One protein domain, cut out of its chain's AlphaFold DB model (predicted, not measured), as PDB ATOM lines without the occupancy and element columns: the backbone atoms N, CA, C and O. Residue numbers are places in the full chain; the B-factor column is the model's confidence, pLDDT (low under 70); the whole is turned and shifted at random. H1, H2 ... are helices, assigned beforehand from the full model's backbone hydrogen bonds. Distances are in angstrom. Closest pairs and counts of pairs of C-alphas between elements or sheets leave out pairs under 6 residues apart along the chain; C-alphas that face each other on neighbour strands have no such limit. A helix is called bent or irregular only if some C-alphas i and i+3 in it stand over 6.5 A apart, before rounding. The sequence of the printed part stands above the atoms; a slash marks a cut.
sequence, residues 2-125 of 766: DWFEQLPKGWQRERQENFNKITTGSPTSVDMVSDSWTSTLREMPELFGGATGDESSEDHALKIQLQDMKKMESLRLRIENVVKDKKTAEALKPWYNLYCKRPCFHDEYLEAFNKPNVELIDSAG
ATOM      1  N   ASP A   2     170.080 160.070 152.249       79.00
ATOM      2  CA  ASP A   2     170.656 161.163 153.044       79.00
ATOM      3  C   ASP A   2     172.173 161.045 153.274       79.00
ATOM      4  O   ASP A   2     172.875 162.050 153.283       79.00
ATOM      5  N   TRP A   3     172.710 159.825 153.389       85.44
ATOM      6  CA  TRP A   3     174.159 159.605 153.497       85.44
ATOM      7  C   TRP A   3     174.912 159.939 152.198       85.44
ATOM      8  O   TRP A   3     176.040 160.414 152.251       85.44
ATOM      9  N   PHE A   4     174.296 159.700 151.034       81.81
ATOM     10  CA  PHE A   4     174.896 159.936 149.719       81.81
ATOM     11  C   PHE A   4     174.986 161.435 149.419       81.81
ATOM     12  O   PHE A   4     175.979 161.900 148.865       81.81
ATOM     13  N   GLU A   5     173.976 162.200 149.838       85.88
ATOM     14  CA  GLU A   5     173.932 163.660 149.681       85.88
ATOM     15  C   GLU A   5     174.967 164.391 150.553       85.88
ATOM     16  O   GLU A   5     175.346 165.519 150.241       85.88
ATOM     17  N   GLN A   6     175.465 163.748 151.613       87.81
ATOM     18  CA  GLN A   6     176.477 164.299 152.522       87.81
ATOM     19  C   GLN A   6     177.922 164.099 152.033       87.81
ATOM     20  O   GLN A   6     178.858 164.598 152.659       87.81
ATOM     21  N   LEU A   7     178.135 163.375 150.929       87.50
ATOM     22  CA  LEU A   7     179.480 163.057 150.459       87.50
ATOM     23  C   LEU A   7     180.131 164.249 149.734       87.50
ATOM     24  O   LEU A   7     179.507 164.877 148.873       87.50
ATOM     25  N   PRO A   8     181.414 164.549 150.008       89.19
ATOM     26  CA  PRO A   8     182.104 165.670 149.381       89.19
ATOM     27  C   PRO A   8     182.289 165.440 147.879       89.19
ATOM     28  O   PRO A   8     182.529 164.325 147.416       89.19
ATOM     29  N   LYS A   9     182.227 166.506 147.077       91.25
ATOM     30  CA  LYS A   9     182.452 166.410 145.627       91.25
ATOM     31  C   LYS A   9     183.808 165.752 145.336       91.25
ATOM     32  O   LYS A   9     184.840 166.262 145.749       91.25
ATOM     33  N   GLY A  10     183.798 164.663 144.565       87.69
ATOM     34  CA  GLY A  10     185.010 163.915 144.203       87.69
ATOM     35  C   GLY A  10     185.298 162.683 145.068       87.69
ATOM     36  O   GLY A  10     186.194 161.924 144.704       87.69
ATOM     37  N   TRP A  11     184.499 162.420 146.112       89.56
ATOM     38  CA  TRP A  11     184.658 161.268 147.014       89.56
ATOM     39  C   TRP A  11     184.822 159.926 146.280       89.56
ATOM     40  O   TRP A  11     185.628 159.085 146.668       89.56
ATOM     41  N   GLN A  12     184.077 159.717 145.187       87.94
ATOM     42  CA  GLN A  12     184.109 158.461 144.436       87.94
ATOM     43  C   GLN A  12     185.455 158.268 143.736       87.94
ATOM     44  O   GLN A  12     185.980 157.158 143.717       87.94
ATOM     45  N   ARG A  13     186.022 159.347 143.178       86.69
ATOM     46  CA  ARG A  13     187.331 159.314 142.521       86.69
ATOM     47  C   ARG A  13     188.429 159.059 143.543       86.69
ATOM     48  O   ARG A  13     189.262 158.197 143.309       86.69
ATOM     49  N   GLU A  14     188.378 159.745 144.681       89.19
ATOM     50  CA  GLU A  14     189.315 159.529 145.787       89.19
ATOM     51  C   GLU A  14     189.282 158.072 146.269       89.19
ATOM     52  O   GLU A  14     190.322 157.423 146.365       89.19
ATOM     53  N   ARG A  15     188.082 157.511 146.464       89.31
ATOM     54  CA  ARG A  15     187.905 156.108 146.854       89.31
ATOM     55  C   ARG A  15     188.399 155.128 145.783       89.31
ATOM     56  O   ARG A  15     189.001 154.115 146.125       89.31
ATOM     57  N   GLN A  16     188.176 155.413 144.498       87.81
ATOM     58  CA  GLN A  16     188.698 154.601 143.391       87.81
ATOM     59  C   GLN A  16     190.225 154.662 143.306       87.81
ATOM     60  O   GLN A  16     190.863 153.637 143.099       87.81
ATOM     61  N   GLU A  17     190.830 155.836 143.460       87.00
ATOM     62  CA  GLU A  17     192.286 155.991 143.467       87.00
ATOM     63  C   GLU A  17     192.910 155.289 144.676       87.00
ATOM     64  O   GLU A  17     193.936 154.632 144.528       87.00
ATOM     65  N   ASN A  18     192.269 155.365 145.848       89.94
ATOM     66  CA  ASN A  18     192.663 154.617 147.039       89.94
ATOM     67  C   ASN A  18     192.631 153.099 146.796       89.94
ATOM     68  O   ASN A  18     193.636 152.432 147.021       89.94
ATOM     69  N   PHE A  19     191.520 152.577 146.268       88.25
ATOM     70  CA  PHE A  19     191.395 151.162 145.919       88.25
ATOM     71  C   PHE A  19     192.463 150.733 144.913       88.25
ATOM     72  O   PHE A  19     193.173 149.765 145.153       88.25
ATOM     73  N   ASN A  20     192.626 151.484 143.818       84.62
ATOM     74  CA  ASN A  20     193.583 151.129 142.775       84.62
ATOM     75  C   ASN A  20     195.018 151.114 143.308       84.62
ATOM     76  O   ASN A  20     195.714 150.141 143.052       84.62
ATOM     77  N   LYS A  21     195.418 152.107 144.119       83.44
ATOM     78  CA  LYS A  21     196.729 152.121 144.790       83.44
ATOM     79  C   LYS A  21     196.964 150.850 145.599       83.44
ATOM     80  O   LYS A  21     198.023 150.249 145.470       83.44
ATOM     81  N   ILE A  22     195.980 150.420 146.389       82.25
ATOM     82  CA  ILE A  22     196.084 149.182 147.171       82.25
ATOM     83  C   ILE A  22     196.206 147.972 146.238       82.25
ATOM     84  O   ILE A  22     197.080 147.134 146.435       82.25
ATOM     85  N   THR A  23     195.372 147.893 145.197       78.25
ATOM     86  CA  THR A  23     195.363 146.734 144.291       78.25
ATOM     87  C   THR A  23     196.571 146.636 143.362       78.25
ATOM     88  O   THR A  23     196.809 145.576 142.801       78.25
ATOM     89  N   THR A  24     197.326 147.723 143.195       73.31
ATOM     90  CA  THR A  24     198.574 147.769 142.419       73.31
ATOM     91  C   THR A  24     199.811 147.801 143.324       73.31
ATOM     92  O   THR A  24     200.861 148.280 142.906       73.31
ATOM     93  N   GLY A  25     199.678 147.397 144.594       71.06
ATOM     94  CA  GLY A  25     200.800 147.270 145.532       71.06
ATOM     95  C   GLY A  25     201.400 148.589 146.037       71.06
ATOM     96  O   GLY A  25     202.457 148.586 146.660       71.06
ATOM     97  N   SER A  26     200.759 149.739 145.799       74.31
ATOM     98  CA  SER A  26     201.257 151.036 146.273       74.31
ATOM     99  C   SER A  26     200.984 151.238 147.776       74.31
ATOM    100  O   SER A  26     199.830 151.120 148.213       74.31
ATOM    101  N   PRO A  27     201.994 151.635 148.582       71.31
ATOM    102  CA  PRO A  27     201.822 151.869 150.013       71.31
ATOM    103  C   PRO A  27     200.723 152.897 150.299       71.31
ATOM    104  O   PRO A  27     200.775 154.037 149.836       71.31
ATOM    105  N   THR A  28     199.713 152.499 151.075       78.50
ATOM    106  CA  THR A  28     198.548 153.345 151.376       78.50
ATOM    107  C   THR A  28     198.162 153.220 152.849       78.50
ATOM    108  O   THR A  28     197.845 152.127 153.319       78.50
ATOM    109  N   SER A  29     198.138 154.335 153.582       79.69
ATOM    110  CA  SER A  29     197.880 154.358 155.034       79.69
ATOM    111  C   SER A  29     196.429 154.068 155.428       79.69
ATOM    112  O   SER A  29     196.186 153.576 156.524       79.69
ATOM    113  N   VAL A  30     195.470 154.353 154.546       87.06
ATOM    114  CA  VAL A  30     194.031 154.176 154.795       87.06
ATOM    115  C   VAL A  30     193.439 153.240 153.751       87.06
ATOM    116  O   VAL A  30     193.695 153.407 152.560       87.06
ATOM    117  N   ASP A  31     192.641 152.270 154.183       88.31
ATOM    118  CA  ASP A  31     191.823 151.438 153.304       88.31
ATOM    119  C   ASP A  31     190.376 151.939 153.302       88.31
ATOM    120  O   ASP A  31     189.637 151.726 154.260       88.31
ATOM    121  N   MET A  32     189.974 152.650 152.244       90.12
ATOM    122  CA  MET A  32     188.619 153.209 152.135       90.12
ATOM    123  C   MET A  32     187.576 152.179 151.676       90.12
ATOM    124  O   MET A  32     186.377 152.488 151.640       90.12
ATOM    125  N   VAL A  33     188.013 150.994 151.242       88.88
ATOM    126  CA  VAL A  33     187.124 149.905 150.818       88.88
ATOM    127  C   VAL A  33     187.022 148.854 151.914       88.88
ATOM    128  O   VAL A  33     185.904 148.469 152.245       88.88
ATOM    129  N   SER A  34     188.150 148.505 152.539       87.00
ATOM    130  CA  SER A  34     188.236 147.633 153.712       87.00
ATOM    131  C   SER A  34     187.524 146.289 153.507       87.00
ATOM    132  O   SER A  34     186.831 145.801 154.403       87.00
ATOM    133  N   ASP A  35     187.679 145.696 152.324       85.12
ATOM    134  CA  ASP A  35     187.061 144.423 151.960       85.12
ATOM    135  C   ASP A  35     188.093 143.286 151.858       85.12
ATOM    136  O   ASP A  35     189.278 143.414 152.188       85.12
ATOM    137  N   SER A  36     187.629 142.112 151.432       80.94
ATOM    138  CA  SER A  36     188.498 140.947 151.267       80.94
ATOM    139  C   SER A  36     189.446 141.056 150.062       80.94
ATOM    140  O   SER A  36     190.460 140.361 150.054       80.94
ATOM    141  N   TRP A  37     189.186 141.934 149.085       79.94
ATOM    142  CA  TRP A  37     190.139 142.235 148.011       79.94
ATOM    143  C   TRP A  37     191.304 143.064 148.551       79.94
ATOM    144  O   TRP A  37     192.463 142.687 148.389       79.94
ATOM    145  N   THR A  38     191.009 144.177 149.224       85.12
ATOM    146  CA  THR A  38     192.041 145.105 149.692       85.12
ATOM    147  C   THR A  38     192.845 144.552 150.863       85.12
ATOM    148  O   THR A  38     194.060 144.739 150.900       85.12
ATOM    149  N   SER A  39     192.219 143.811 151.783       82.31
ATOM    150  CA  SER A  39     192.936 143.140 152.882       82.31
ATOM    151  C   SER A  39     193.903 142.068 152.382       82.31
ATOM    152  O   SER A  39     195.060 142.061 152.789       82.31
ATOM    153  N   THR A  40     193.474 141.215 151.448       79.94
ATOM    154  CA  THR A  40     194.326 140.161 150.871       79.94
ATOM    155  C   THR A  40     195.564 140.743 150.190       79.94
ATOM    156  O   THR A  40     196.662 140.231 150.371       79.94
ATOM    157  N   LEU A  41     195.411 141.846 149.455       78.38
ATOM    158  CA  LEU A  41     196.523 142.502 148.759       78.38
ATOM    159  C   LEU A  41     197.434 143.303 149.692       78.38
ATOM    160  O   LEU A  41     198.608 143.479 149.398       78.38
ATOM    161  N   ARG A  42     196.927 143.762 150.837       77.12
ATOM    162  CA  ARG A  42     197.762 144.349 151.897       77.12
ATOM    163  C   ARG A  42     198.560 143.297 152.658       77.12
ATOM    164  O   ARG A  42     199.672 143.580 153.086       77.12
ATOM    165  N   GLU A  43     197.979 142.117 152.853       74.62
ATOM    166  CA  GLU A  43     198.638 140.966 153.477       74.62
ATOM    167  C   GLU A  43     199.683 140.329 152.546       74.62
ATOM    168  O   GLU A  43     200.631 139.715 153.041       74.62
ATOM    169  N   MET A  44     199.507 140.486 151.226       74.25
ATOM    170  CA  MET A  44     200.366 139.927 150.176       74.25
ATOM    171  C   MET A  44     200.572 140.903 148.998       74.25
ATOM    172  O   MET A  44     200.084 140.651 147.889       74.25
ATOM    173  N   PRO A  45     201.254 142.043 149.197       66.00
ATOM    174  CA  PRO A  45     201.513 143.011 148.124       66.00
ATOM    175  C   PRO A  45     202.352 142.429 146.974       66.00
ATOM    176  O   PRO A  45     202.259 142.895 145.835       66.00
ATOM    177  N   GLU A  46     203.133 141.386 147.248       63.44
ATOM    178  CA  GLU A  46     203.998 140.693 146.295       63.44
ATOM    179  C   GLU A  46     203.215 140.021 145.147       63.44
ATOM    180  O   GLU A  46     203.696 139.958 144.019       63.44
ATOM    181  N   LEU A  47     201.967 139.599 145.395       62.19
ATOM    182  CA  LEU A  47     201.117 138.869 144.439       62.19
ATOM    183  C   LEU A  47     200.729 139.679 143.184       62.19
ATOM    184  O   LEU A  47     200.307 139.094 142.190       62.19
ATOM    185  N   PHE A  48     200.858 141.011 143.219       58.72
ATOM    186  CA  PHE A  48     200.497 141.911 142.112       58.72
ATOM    187  C   PHE A  48     201.570 142.983 141.844       58.72
ATOM    188  O   PHE A  48     201.254 144.106 141.447       58.72
ATOM    189  N   GLY A  49     202.848 142.634 142.043       52.69
ATOM    190  CA  GLY A  49     203.990 143.470 141.646       52.69
ATOM    191  C   GLY A  49     204.447 144.504 142.681       52.69
ATOM    192  O   GLY A  49     205.214 145.401 142.345       52.69
ATOM    193  N   GLY A  50     204.007 144.396 143.938       47.94
ATOM    194  CA  GLY A  50     204.417 145.265 145.047       47.94
ATOM    195  C   GLY A  50     205.681 144.809 145.784       47.94
ATOM    196  O   GLY A  50     205.746 144.961 147.002       47.94
ATOM    197  N   ALA A  51     206.663 144.215 145.100       44.66
ATOM    198  CA  ALA A  51     207.921 143.826 145.734       44.66
ATOM    199  C   ALA A  51     208.868 145.036 145.830       44.66
ATOM    200  O   ALA A  51     209.397 145.518 144.832       44.66
ATOM    201  N   THR A  52     209.083 145.533 147.048       46.81
ATOM    202  CA  THR A  52     210.183 146.446 147.382       46.81
ATOM    203  C   THR A  52     211.165 145.695 148.274       46.81
ATOM    204  O   THR A  52     210.910 145.569 149.472       46.81
ATOM    205  N   GLY A  53     212.267 145.191 147.722       46.31
ATOM    206  CA  GLY A  53     213.336 144.625 148.546       46.31
ATOM    207  C   GLY A  53     214.371 143.803 147.785       46.31
ATOM    208  O   GLY A  53     214.018 142.979 146.951       46.31
ATOM    209  N   ASP A  54     215.632 144.026 148.151       43.53
ATOM    210  CA  ASP A  54     216.858 143.290 147.797       43.53
ATOM    211  C   ASP A  54     216.920 141.924 148.541       43.53
ATOM    212  O   ASP A  54     217.912 141.578 149.182       43.53
ATOM    213  N   GLU A  55     215.810 141.175 148.567       47.62
ATOM    214  CA  GLU A  55     215.733 139.846 149.198       47.62
ATOM    215  C   GLU A  55     216.049 138.743 148.171       47.62
ATOM    216  O   GLU A  55     215.717 138.870 146.991       47.62
ATOM    217  N   SER A  56     216.691 137.653 148.610       48.31
ATOM    218  CA  SER A  56     216.974 136.493 147.753       48.31
ATOM    219  C   SER A  56     215.672 135.917 147.161       48.31
ATOM    220  O   SER A  56     214.620 135.915 147.810       48.31
ATOM    221  N   SER A  57     215.715 135.423 145.920       53.66
ATOM    222  CA  SER A  57     214.523 134.929 145.213       53.66
ATOM    223  C   SER A  57     213.850 133.730 145.898       53.66
ATOM    224  O   SER A  57     212.632 133.570 145.780       53.66
ATOM    225  N   GLU A  58     214.603 132.908 146.640       44.59
ATOM    226  CA  GLU A  58     214.079 131.736 147.355       44.59
ATOM    227  C   GLU A  58     213.287 132.107 148.615       44.59
ATOM    228  O   GLU A  58     212.176 131.601 148.821       44.59
ATOM    229  N   ASP A  59     213.809 133.033 149.425       54.28
ATOM    230  CA  ASP A  59     213.131 133.505 150.638       54.28
ATOM    231  C   ASP A  59     211.809 134.204 150.289       54.28
ATOM    232  O   ASP A  59     210.797 134.049 150.982       54.28
ATOM    233  N   HIS A  60     211.788 134.914 149.158       59.09
ATOM    234  CA  HIS A  60     210.604 135.591 148.642       59.09
ATOM    235  C   HIS A  60     209.499 134.609 148.215       59.09
ATOM    236  O   HIS A  60     208.337 134.771 148.595       59.09
ATOM    237  N   ALA A  61     209.847 133.550 147.476       62.41
ATOM    238  CA  ALA A  61     208.883 132.542 147.031       62.41
ATOM    239  C   ALA A  61     208.294 131.740 148.206       62.41
ATOM    240  O   ALA A  61     207.082 131.505 148.261       62.41
ATOM    241  N   LEU A  62     209.126 131.370 149.187       63.59
ATOM    242  CA  LEU A  62     208.666 130.702 150.405       63.59
ATOM    243  C   LEU A  62     207.745 131.610 151.232       63.59
ATOM    244  O   LEU A  62     206.719 131.149 151.736       63.59
ATOM    245  N   LYS A  63     208.069 132.902 151.345       67.06
ATOM    246  CA  LYS A  63     207.233 133.900 152.027       67.06
ATOM    247  C   LYS A  63     205.847 134.009 151.386       67.06
ATOM    248  O   LYS A  63     204.856 133.926 152.117       67.06
ATOM    249  N   ILE A  64     205.773 134.092 150.054       70.88
ATOM    250  CA  ILE A  64     204.505 134.114 149.305       70.88
ATOM    251  C   ILE A  64     203.714 132.825 149.556       70.88
ATOM    252  O   ILE A  64     202.525 132.891 149.865       70.88
ATOM    253  N   GLN A  65     204.358 131.655 149.507       76.38
ATOM    254  CA  GLN A  65     203.676 130.376 149.732       76.38
ATOM    255  C   GLN A  65     203.159 130.232 151.174       76.38
ATOM    256  O   GLN A  65     202.056 129.736 151.402       76.38
ATOM    257  N   LEU A  66     203.921 130.689 152.170       74.44
ATOM    258  CA  LEU A  66     203.483 130.694 153.568       74.44
ATOM    259  C   LEU A  66     202.330 131.675 153.801       74.44
ATOM    260  O   LEU A  66     201.426 131.383 154.588       74.44
ATOM    261  N   GLN A  67     202.354 132.838 153.149       74.88
ATOM    262  CA  GLN A  67     201.248 133.793 153.176       74.88
ATOM    263  C   GLN A  67     199.996 133.182 152.526       74.88
ATOM    264  O   GLN A  67     198.937 133.181 153.160       74.88
ATOM    265  N   ASP A  68     200.127 132.593 151.334       83.81
ATOM    266  CA  ASP A  68     199.061 131.879 150.620       83.81
ATOM    267  C   ASP A  68     198.411 130.812 151.508       83.81
ATOM    268  O   ASP A  68     197.205 130.866 151.765       83.81
ATOM    269  N   MET A  69     199.222 129.918 152.085       82.88
ATOM    270  CA  MET A  69     198.748 128.865 152.982       82.88
ATOM    271  C   MET A  69     197.961 129.429 154.165       82.88
ATOM    272  O   MET A  69     196.872 128.939 154.465       82.88
ATOM    273  N   LYS A  70     198.473 130.479 154.823       82.06
ATOM    274  CA  LYS A  70     197.780 131.130 155.948       82.06
ATOM    275  C   LYS A  70     196.421 131.686 155.527       82.06
ATOM    276  O   LYS A  70     195.446 131.557 156.269       82.06
ATOM    277  N   LYS A  71     196.333 132.297 154.344       85.81
ATOM    278  CA  LYS A  71     195.084 132.879 153.847       85.81
ATOM    279  C   LYS A  71     194.077 131.823 153.424       85.81
ATOM    280  O   LYS A  71     192.905 131.934 153.782       85.81
ATOM    281  N   MET A  72     194.527 130.797 152.708       89.06
ATOM    282  CA  MET A  72     193.675 129.688 152.294       89.06
ATOM    283  C   MET A  72     193.153 128.911 153.499       89.06
ATOM    284  O   MET A  72     191.976 128.556 153.523       89.06
ATOM    285  N   GLU A  73     193.962 128.741 154.544       89.88
ATOM    286  CA  GLU A  73     193.502 128.118 155.784       89.88
ATOM    287  C   GLU A  73     192.464 128.973 156.519       89.88
ATOM    288  O   GLU A  73     191.422 128.467 156.931       89.88
ATOM    289  N   SER A  74     192.669 130.291 156.590       88.25
ATOM    290  CA  SER A  74     191.662 131.218 157.124       88.25
ATOM    291  C   SER A  74     190.327 131.131 156.366       88.25
ATOM    292  O   SER A  74     189.253 131.136 156.974       88.25
ATOM    293  N   LEU A  75     190.370 130.969 155.038       89.31
ATOM    294  CA  LEU A  75     189.170 130.769 154.225       89.31
ATOM    295  C   LEU A  75     188.480 129.426 154.518       89.31
ATOM    296  O   LEU A  75     187.256 129.403 154.660       89.31
ATOM    297  N   ARG A  76     189.234 128.326 154.651       94.31
ATOM    298  CA  ARG A  76     188.682 127.009 155.026       94.31
ATOM    299  C   ARG A  76     188.016 127.049 156.398       94.31
ATOM    300  O   ARG A  76     186.898 126.557 156.541       94.31
ATOM    301  N   LEU A  77     188.646 127.714 157.367       93.31
ATOM    302  CA  LEU A  77     188.077 127.936 158.696       93.31
ATOM    303  C   LEU A  77     186.810 128.796 158.640       93.31
ATOM    304  O   LEU A  77     185.847 128.520 159.351       93.31
ATOM    305  N   ARG A  78     186.757 129.827 157.785       92.25
ATOM    306  CA  ARG A  78     185.529 130.614 157.583       92.25
ATOM    307  C   ARG A  78     184.388 129.742 157.056       92.25
ATOM    308  O   ARG A  78     183.274 129.868 157.551       92.25
ATOM    309  N   ILE A  79     184.654 128.872 156.081       95.56
ATOM    310  CA  ILE A  79     183.647 127.948 155.532       95.56
ATOM    311  C   ILE A  79     183.131 127.015 156.628       95.56
ATOM    312  O   ILE A  79     181.922 126.911 156.810       95.56
ATOM    313  N   GLU A  80     184.038 126.411 157.394       95.94
ATOM    314  CA  GLU A  80     183.696 125.508 158.495       95.94
ATOM    315  C   GLU A  80     182.870 126.185 159.599       95.94
ATOM    316  O   GLU A  80     181.967 125.569 160.159       95.94
ATOM    317  N   ASN A  81     183.136 127.462 159.889       96.12
ATOM    318  CA  ASN A  81     182.406 128.214 160.910       96.12
ATOM    319  C   ASN A  81     181.032 128.717 160.443       96.12
ATOM    320  O   ASN A  81     180.129 128.868 161.266       96.12
ATOM    321  N   VAL A  82     180.874 129.029 159.153       96.56
ATOM    322  CA  VAL A  82     179.630 129.600 158.611       96.56
ATOM    323  C   VAL A  82     178.656 128.506 158.174       96.56
ATOM    324  O   VAL A  82     177.465 128.603 158.462       96.56
ATOM    325  N   VAL A  83     179.127 127.456 157.496       97.62
ATOM    326  CA  VAL A  83     178.270 126.403 156.929       97.62
ATOM    327  C   VAL A  83     177.998 125.324 157.980       97.62
ATOM    328  O   VAL A  83     178.901 124.621 158.423       97.62
ATOM    329  N   LYS A  84     176.730 125.179 158.384       95.69
ATOM    330  CA  LYS A  84     176.316 124.309 159.501       95.69
ATOM    331  C   LYS A  84     176.387 122.820 159.175       95.69
ATOM    332  O   LYS A  84     176.658 122.016 160.067       95.69
ATOM    333  N   ASP A  85     176.104 122.441 157.929       96.81
ATOM    334  CA  ASP A  85     176.234 121.052 157.492       96.81
ATOM    335  C   ASP A  85     177.702 120.721 157.207       96.81
ATOM    336  O   ASP A  85     178.313 121.276 156.294       96.81
ATOM    337  N   LYS A  86     178.265 119.784 157.976       96.44
ATOM    338  CA  LYS A  86     179.693 119.448 157.896       96.44
ATOM    339  C   LYS A  86     180.099 118.882 156.537       96.44
ATOM    340  O   LYS A  86     181.207 119.149 156.087       96.44
ATOM    341  N   LYS A  87     179.223 118.112 155.883       95.12
ATOM    342  CA  LYS A  87     179.522 117.509 154.577       95.12
ATOM    343  C   LYS A  87     179.599 118.584 153.490       95.12
ATOM    344  O   LYS A  87     180.547 118.601 152.713       95.12
ATOM    345  N   THR A  88     178.635 119.501 153.481       96.56
ATOM    346  CA  THR A  88     178.596 120.662 152.582       96.56
ATOM    347  C   THR A  88     179.776 121.596 152.836       96.56
ATOM    348  O   THR A  88     180.413 122.043 151.886       96.56
ATOM    349  N   ALA A  89     180.111 121.857 154.103       96.31
ATOM    350  CA  ALA A  89     181.273 122.662 154.468       96.31
ATOM    351  C   ALA A  89     182.572 122.061 153.911       96.31
ATOM    352  O   ALA A  89     183.356 122.783 153.303       96.31
ATOM    353  N   GLU A  90     182.778 120.749 154.063       95.38
ATOM    354  CA  GLU A  90     183.977 120.069 153.564       95.38
ATOM    355  C   GLU A  90     184.080 120.122 152.033       95.38
ATOM    356  O   GLU A  90     185.133 120.466 151.506       95.38
ATOM    357  N   ALA A  91     182.973 119.900 151.316       93.75
ATOM    358  CA  ALA A  91     182.936 119.998 149.852       93.75
ATOM    359  C   ALA A  91     183.203 121.424 149.322       93.75
ATOM    360  O   ALA A  91     183.679 121.599 148.201       93.75
ATOM    361  N   LEU A  92     182.915 122.460 150.117       93.44
ATOM    362  CA  LEU A  92     183.178 123.856 149.754       93.44
ATOM    363  C   LEU A  92     184.627 124.290 150.023       93.44
ATOM    364  O   LEU A  92     185.040 125.336 149.510       93.44
ATOM    365  N   LYS A  93     185.402 123.541 150.822       93.38
ATOM    366  CA  LYS A  93     186.776 123.919 151.176       93.38
ATOM    367  C   LYS A  93     187.694 123.842 149.946       93.38
ATOM    368  O   LYS A  93     187.828 122.788 149.328       93.38
ATOM    369  N   PRO A  94     188.381 124.940 149.583       90.38
ATOM    370  CA  PRO A  94     189.264 124.942 148.425       90.38
ATOM    371  C   PRO A  94     190.562 124.161 148.692       90.38
ATOM    372  O   PRO A  94     191.246 124.376 149.698       90.38
ATOM    373  N   TRP A  95     190.933 123.300 147.743       87.50
ATOM    374  CA  TRP A  95     192.175 122.508 147.744       87.50
ATOM    375  C   TRP A  95     193.306 123.123 146.899       87.50
ATOM    376  O   TRP A  95     194.404 122.581 146.848       87.50
ATOM    377  N   TYR A  96     193.042 124.250 146.240       88.38
ATOM    378  CA  TYR A  96     193.970 124.976 145.368       88.38
ATOM    379  C   TYR A  96     194.554 126.220 146.067       88.38
ATOM    380  O   TYR A  96     194.007 126.655 147.081       88.38
ATOM    381  N   ASN A  97     195.626 126.806 145.523       84.88
ATOM    382  CA  ASN A  97     196.226 128.048 146.040       84.88
ATOM    383  C   ASN A  97     195.347 129.272 145.736       84.88
ATOM    384  O   ASN A  97     194.507 129.263 144.827       84.88
ATOM    385  N   LEU A  98     195.538 130.360 146.474       81.12
ATOM    386  CA  LEU A  98     194.829 131.615 146.259       81.12
ATOM    387  C   LEU A  98     195.014 132.093 144.808       81.12
ATOM    388  O   LEU A  98     196.086 131.989 144.223       81.12
ATOM    389  N   TYR A  99     193.935 132.596 144.205       79.75
ATOM    390  CA  TYR A  99     193.871 133.029 142.800       79.75
ATOM    391  C   TYR A  99     194.018 131.944 141.712       79.75
ATOM    392  O   TYR A  99     193.790 132.274 140.548       79.75
ATOM    393  N   CYS A 100     194.221 130.652 142.032       81.50
ATOM    394  CA  CYS A 100     194.000 129.564 141.052       81.50
ATOM    395  C   CYS A 100     192.558 129.563 140.513       81.50
ATOM    396  O   CYS A 100     192.291 129.176 139.377       81.50
ATOM    397  N   LYS A 101     191.616 130.019 141.344       82.25
ATOM    398  CA  LYS A 101     190.267 130.424 140.943       82.25
ATOM    399  C   LYS A 101     189.997 131.825 141.477       82.25
ATOM    400  O   LYS A 101     190.565 132.223 142.496       82.25
ATOM    401  N   ARG A 102     189.101 132.568 140.817       79.00
ATOM    402  CA  ARG A 102     188.686 133.897 141.292       79.00
ATOM    403  C   ARG A 102     188.065 133.773 142.690       79.00
ATOM    404  O   ARG A 102     187.101 133.019 142.836       79.00
ATOM    405  N   PRO A 103     188.580 134.487 143.704       76.69
ATOM    406  CA  PRO A 103     187.993 134.446 145.034       76.69
ATOM    407  C   PRO A 103     186.544 134.956 145.034       76.69
ATOM    408  O   PRO A 103     186.213 135.929 144.353       76.69
ATOM    409  N   CYS A 104     185.677 134.306 145.812       81.50
ATOM    410  CA  CYS A 104     184.288 134.721 145.992       81.50
ATOM    411  C   CYS A 104     184.154 135.548 147.277       81.50
ATOM    412  O   CYS A 104     184.205 135.013 148.386       81.50
ATOM    413  N   PHE A 105     183.971 136.857 147.126       79.38
ATOM    414  CA  PHE A 105     183.776 137.782 148.240       79.38
ATOM    415  C   PHE A 105     182.317 138.223 148.285       79.38
ATOM    416  O   PHE A 105     181.936 139.238 147.708       79.38
ATOM    417  N   HIS A 106     181.489 137.405 148.925       86.94
ATOM    418  CA  HIS A 106     180.076 137.692 149.118       86.94
ATOM    419  C   HIS A 106     179.686 137.363 150.556       86.94
ATOM    420  O   HIS A 106     180.029 136.292 151.070       86.94
ATOM    421  N   ASP A 107     178.963 138.279 151.194       86.31
ATOM    422  CA  ASP A 107     178.588 138.150 152.603       86.31
ATOM    423  C   ASP A 107     177.603 136.993 152.806       86.31
ATOM    424  O   ASP A 107     177.745 136.200 153.730       86.31
ATOM    425  N   GLU A 108     176.664 136.828 151.871       93.38
ATOM    426  CA  GLU A 108     175.568 135.859 151.998       93.38
ATOM    427  C   GLU A 108     175.785 134.533 151.243       93.38
ATOM    428  O   GLU A 108     174.921 133.661 151.296       93.38
ATOM    429  N   TYR A 109     176.899 134.349 150.517       93.50
ATOM    430  CA  TYR A 109     177.070 133.156 149.667       93.50
ATOM    431  C   TYR A 109     177.207 131.879 150.497       93.50
ATOM    432  O   TYR A 109     176.490 130.910 150.265       93.50
ATOM    433  N   LEU A 110     178.082 131.890 151.507       95.19
ATOM    434  CA  LEU A 110     178.242 130.745 152.410       95.19
ATOM    435  C   LEU A 110     176.977 130.517 153.253       95.19
ATOM    436  O   LEU A 110     176.568 129.379 153.453       95.19
ATOM    437  N   GLU A 111     176.307 131.595 153.670       96.19
ATOM    438  CA  GLU A 111     175.040 131.524 154.412       96.19
ATOM    439  C   GLU A 111     173.892 130.930 153.588       96.19
ATOM    440  O   GLU A 111     172.959 130.348 154.144       96.19
ATOM    441  N   ALA A 112     173.942 131.032 152.257       96.94
ATOM    442  CA  ALA A 112     172.927 130.437 151.399       96.94
ATOM    443  C   ALA A 112     172.846 128.911 151.578       96.94
ATOM    444  O   ALA A 112     171.741 128.373 151.556       96.94
ATOM    445  N   PHE A 113     173.970 128.237 151.850       97.12
ATOM    446  CA  PHE A 113     174.018 126.790 152.098       97.12
ATOM    447  C   PHE A 113     173.397 126.368 153.439       97.12
ATOM    448  O   PHE A 113     173.176 125.183 153.665       97.12
ATOM    449  N   ASN A 114     173.064 127.318 154.321       97.19
ATOM    450  CA  ASN A 114     172.331 127.051 155.560       97.19
ATOM    451  C   ASN A 114     170.803 127.099 155.384       97.19
ATOM    452  O   ASN A 114     170.066 126.834 156.340       97.19
ATOM    453  N   LYS A 115     170.306 127.488 154.204       97.31
ATOM    454  CA  LYS A 115     168.868 127.570 153.936       97.31
ATOM    455  C   LYS A 115     168.306 126.167 153.669       97.31
ATOM    456  O   LYS A 115     168.910 125.410 152.919       97.31
ATOM    457  N   PRO A 116     167.119 125.825 154.198       95.69
ATOM    458  CA  PRO A 116     166.549 124.480 154.057       95.69
ATOM    459  C   PRO A 116     166.178 124.106 152.613       95.69
ATOM    460  O   PRO A 116     165.896 122.948 152.334       95.69
ATOM    461  N   ASN A 117     166.139 125.082 151.706       94.44
ATOM    462  CA  ASN A 117     165.802 124.921 150.294       94.44
ATOM    463  C   ASN A 117     167.029 125.014 149.364       94.44
ATOM    464  O   ASN A 117     166.864 125.305 148.182       94.44
ATOM    465  N   VAL A 118     168.240 124.842 149.897       95.94
ATOM    466  CA  VAL A 118     169.494 124.847 149.134       95.94
ATOM    467  C   VAL A 118     170.214 123.523 149.369       95.94
ATOM    468  O   VAL A 118     170.414 123.119 150.510       95.94
ATOM    469  N   GLU A 119     170.612 122.864 148.284       92.81
ATOM    470  CA  GLU A 119     171.380 121.619 148.306       92.81
ATOM    471  C   GLU A 119     172.637 121.797 147.447       92.81
ATOM    472  O   GLU A 119     172.564 122.301 146.324       92.81
ATOM    473  N   LEU A 120     173.796 121.399 147.980       94.44
ATOM    474  CA  LEU A 120     175.045 121.342 147.226       94.44
ATOM    475  C   LEU A 120     175.220 119.942 146.632       94.44
ATOM    476  O   LEU A 120     175.325 118.963 147.371       94.44
ATOM    477  N   ILE A 121     175.322 119.866 145.306       92.50
ATOM    478  CA  ILE A 121     175.662 118.633 144.592       92.50
ATOM    479  C   ILE A 121     177.130 118.696 144.171       92.50
ATOM    480  O   ILE A 121     177.485 119.404 143.228       92.50
ATOM    481  N   ASP A 122     177.989 117.966 144.881       90.25
ATOM    482  CA  ASP A 122     179.402 117.816 144.526       90.25
ATOM    483  C   ASP A 122     179.574 116.716 143.469       90.25
ATOM    484  O   ASP A 122     179.315 115.539 143.723       90.25
ATOM    485  N   SER A 123     180.026 117.104 142.276       89.62
ATOM    486  CA  SER A 123     180.267 116.184 141.156       89.62
ATOM    487  C   SER A 123     181.618 115.463 141.226       89.62
ATOM    488  O   SER A 123     181.921 114.684 140.325       89.62
ATOM    489  N   ALA A 124     182.445 115.718 142.249       84.38
ATOM    490  CA  ALA A 124     183.813 115.202 142.363       84.38
ATOM    491  C   ALA A 124     184.684 115.501 141.121       84.38
ATOM    492  O   ALA A 124     185.573 114.737 140.758       84.38
ATOM    493  N   GLY A 125     184.406 116.619 140.442       83.56
ATOM    494  CA  GLY A 125     185.117 117.052 139.237       83.56
ATOM    495  C   GLY A 125     184.576 116.499 137.914       83.56
ATOM    496  O   GLY A 125     184.978 117.003 136.870       83.56
TER     497      GLY A 125
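What this domain is: This is residues 2 to 125 of the 766 residues of the protein "Fungal_trans domain-containing protein" of Penicillium vulpinum (UniProt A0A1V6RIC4). The picture is a flat, loosely joined set of helices in two groups. In one group the long helix H5 makes a straight arm, H6 folds back at its last turns and H7 lies by the same end; in the other, H2 meets H3 at its last residues, and H3 and the short H4 come close to H5. Residues 2 to 13, with H1 and the first residues of H2, stick out, and so do residues 53 to 59, where H5 begins. The printed part has 124 residues with seven named helices, H1 to H7 in order along the chain, and no named strand, and its class is all helix. The whole is loose, with a radius of gyration of the C-alphas of 18.3 A and spans of 53 by 45 by 22 A.

How they stand to each other: Begin at H1, residues 2 to 5, which touches no helix. A tight link leads to H2, residues 11 to 23, which is apart from H1. Look next at H3, residues 36 to 43: it touches H2 through residues 19 to 23 of H2 alone, and the closest C-alphas, of Thr 23 and Leu 41, are 6.3 A apart. H2 and H3 run the same way at a steep tilt of 50 degrees. A tight link leads on to H4, residues 45 to 48, which is close to H3 but not clearly touching, with the closest C-alphas, of Leu 41 and Leu 47, 7.3 A apart. Then read H5, residues 57 to 82, which is close to H4 but not clearly touching: the closest C-alphas, of Glu 46 and Ile 64, are 7.3 A apart. H3 and H5 are also close but not clearly touching, with the closest C-alphas, of Glu 43 and Gln 67, 7.6 A apart. They run opposite ways at a tilt of 35.5 degrees, only just steep. H6, residues 86 to 92, forms a helical hairpin with H5. It touches residues 79 to 80 of H5 alone, with the closest C-alphas, of Glu 80 and Ala 89, 5.5 A apart, at a steep tilt of 41 degrees. H7, residues 109 to 112, only just touches H5, with 3 pairs of C-alphas within 8 A; it does so with residues 79 to 82 of H5 alone, and the closest C-alphas, of Val 82 and Leu 110, are 6.5 A apart. H2 and H5 are apart, and so are H6 and H7. In the backbone of H2, H3, H5 and H6 every O i to N i+4 pair is within hydrogen-bond range, while H1, H4 and H7 are too short for such a pair.

Where its parts are: Find C-alpha 2 at (170.656, 161.163, 153.044), where H1 begins. H2 runs 18.3 A from C-alpha 11 to C-alpha 23, and H3 runs 10.4 A from C-alpha 36 to C-alpha 43. H4 is neither bent nor irregular, but only just: C-alphas 45 and 48 are 6.2 A apart. H5 starts at C-alpha 57, (214.523, 134.929, 145.213), and runs 37.8 A to C-alpha 82. H6 spans 9.9 A from C-alpha 86 to C-alpha 92, and H7 ends at C-alpha 112, (172.927, 130.437, 151.399).

The domain as a whole: The two C-alphas farthest apart, those of Asp 54 and Asn 117, are 54.3 A apart. The printed part has no cut. Long links join H2 to H3, with 12 residues, and H6 to H7, with 16 residues. After H7, residues 113 to 125 hold no named element. The mean pLDDT of the printed part is 82.0, and residues 45 to 63 are under 70.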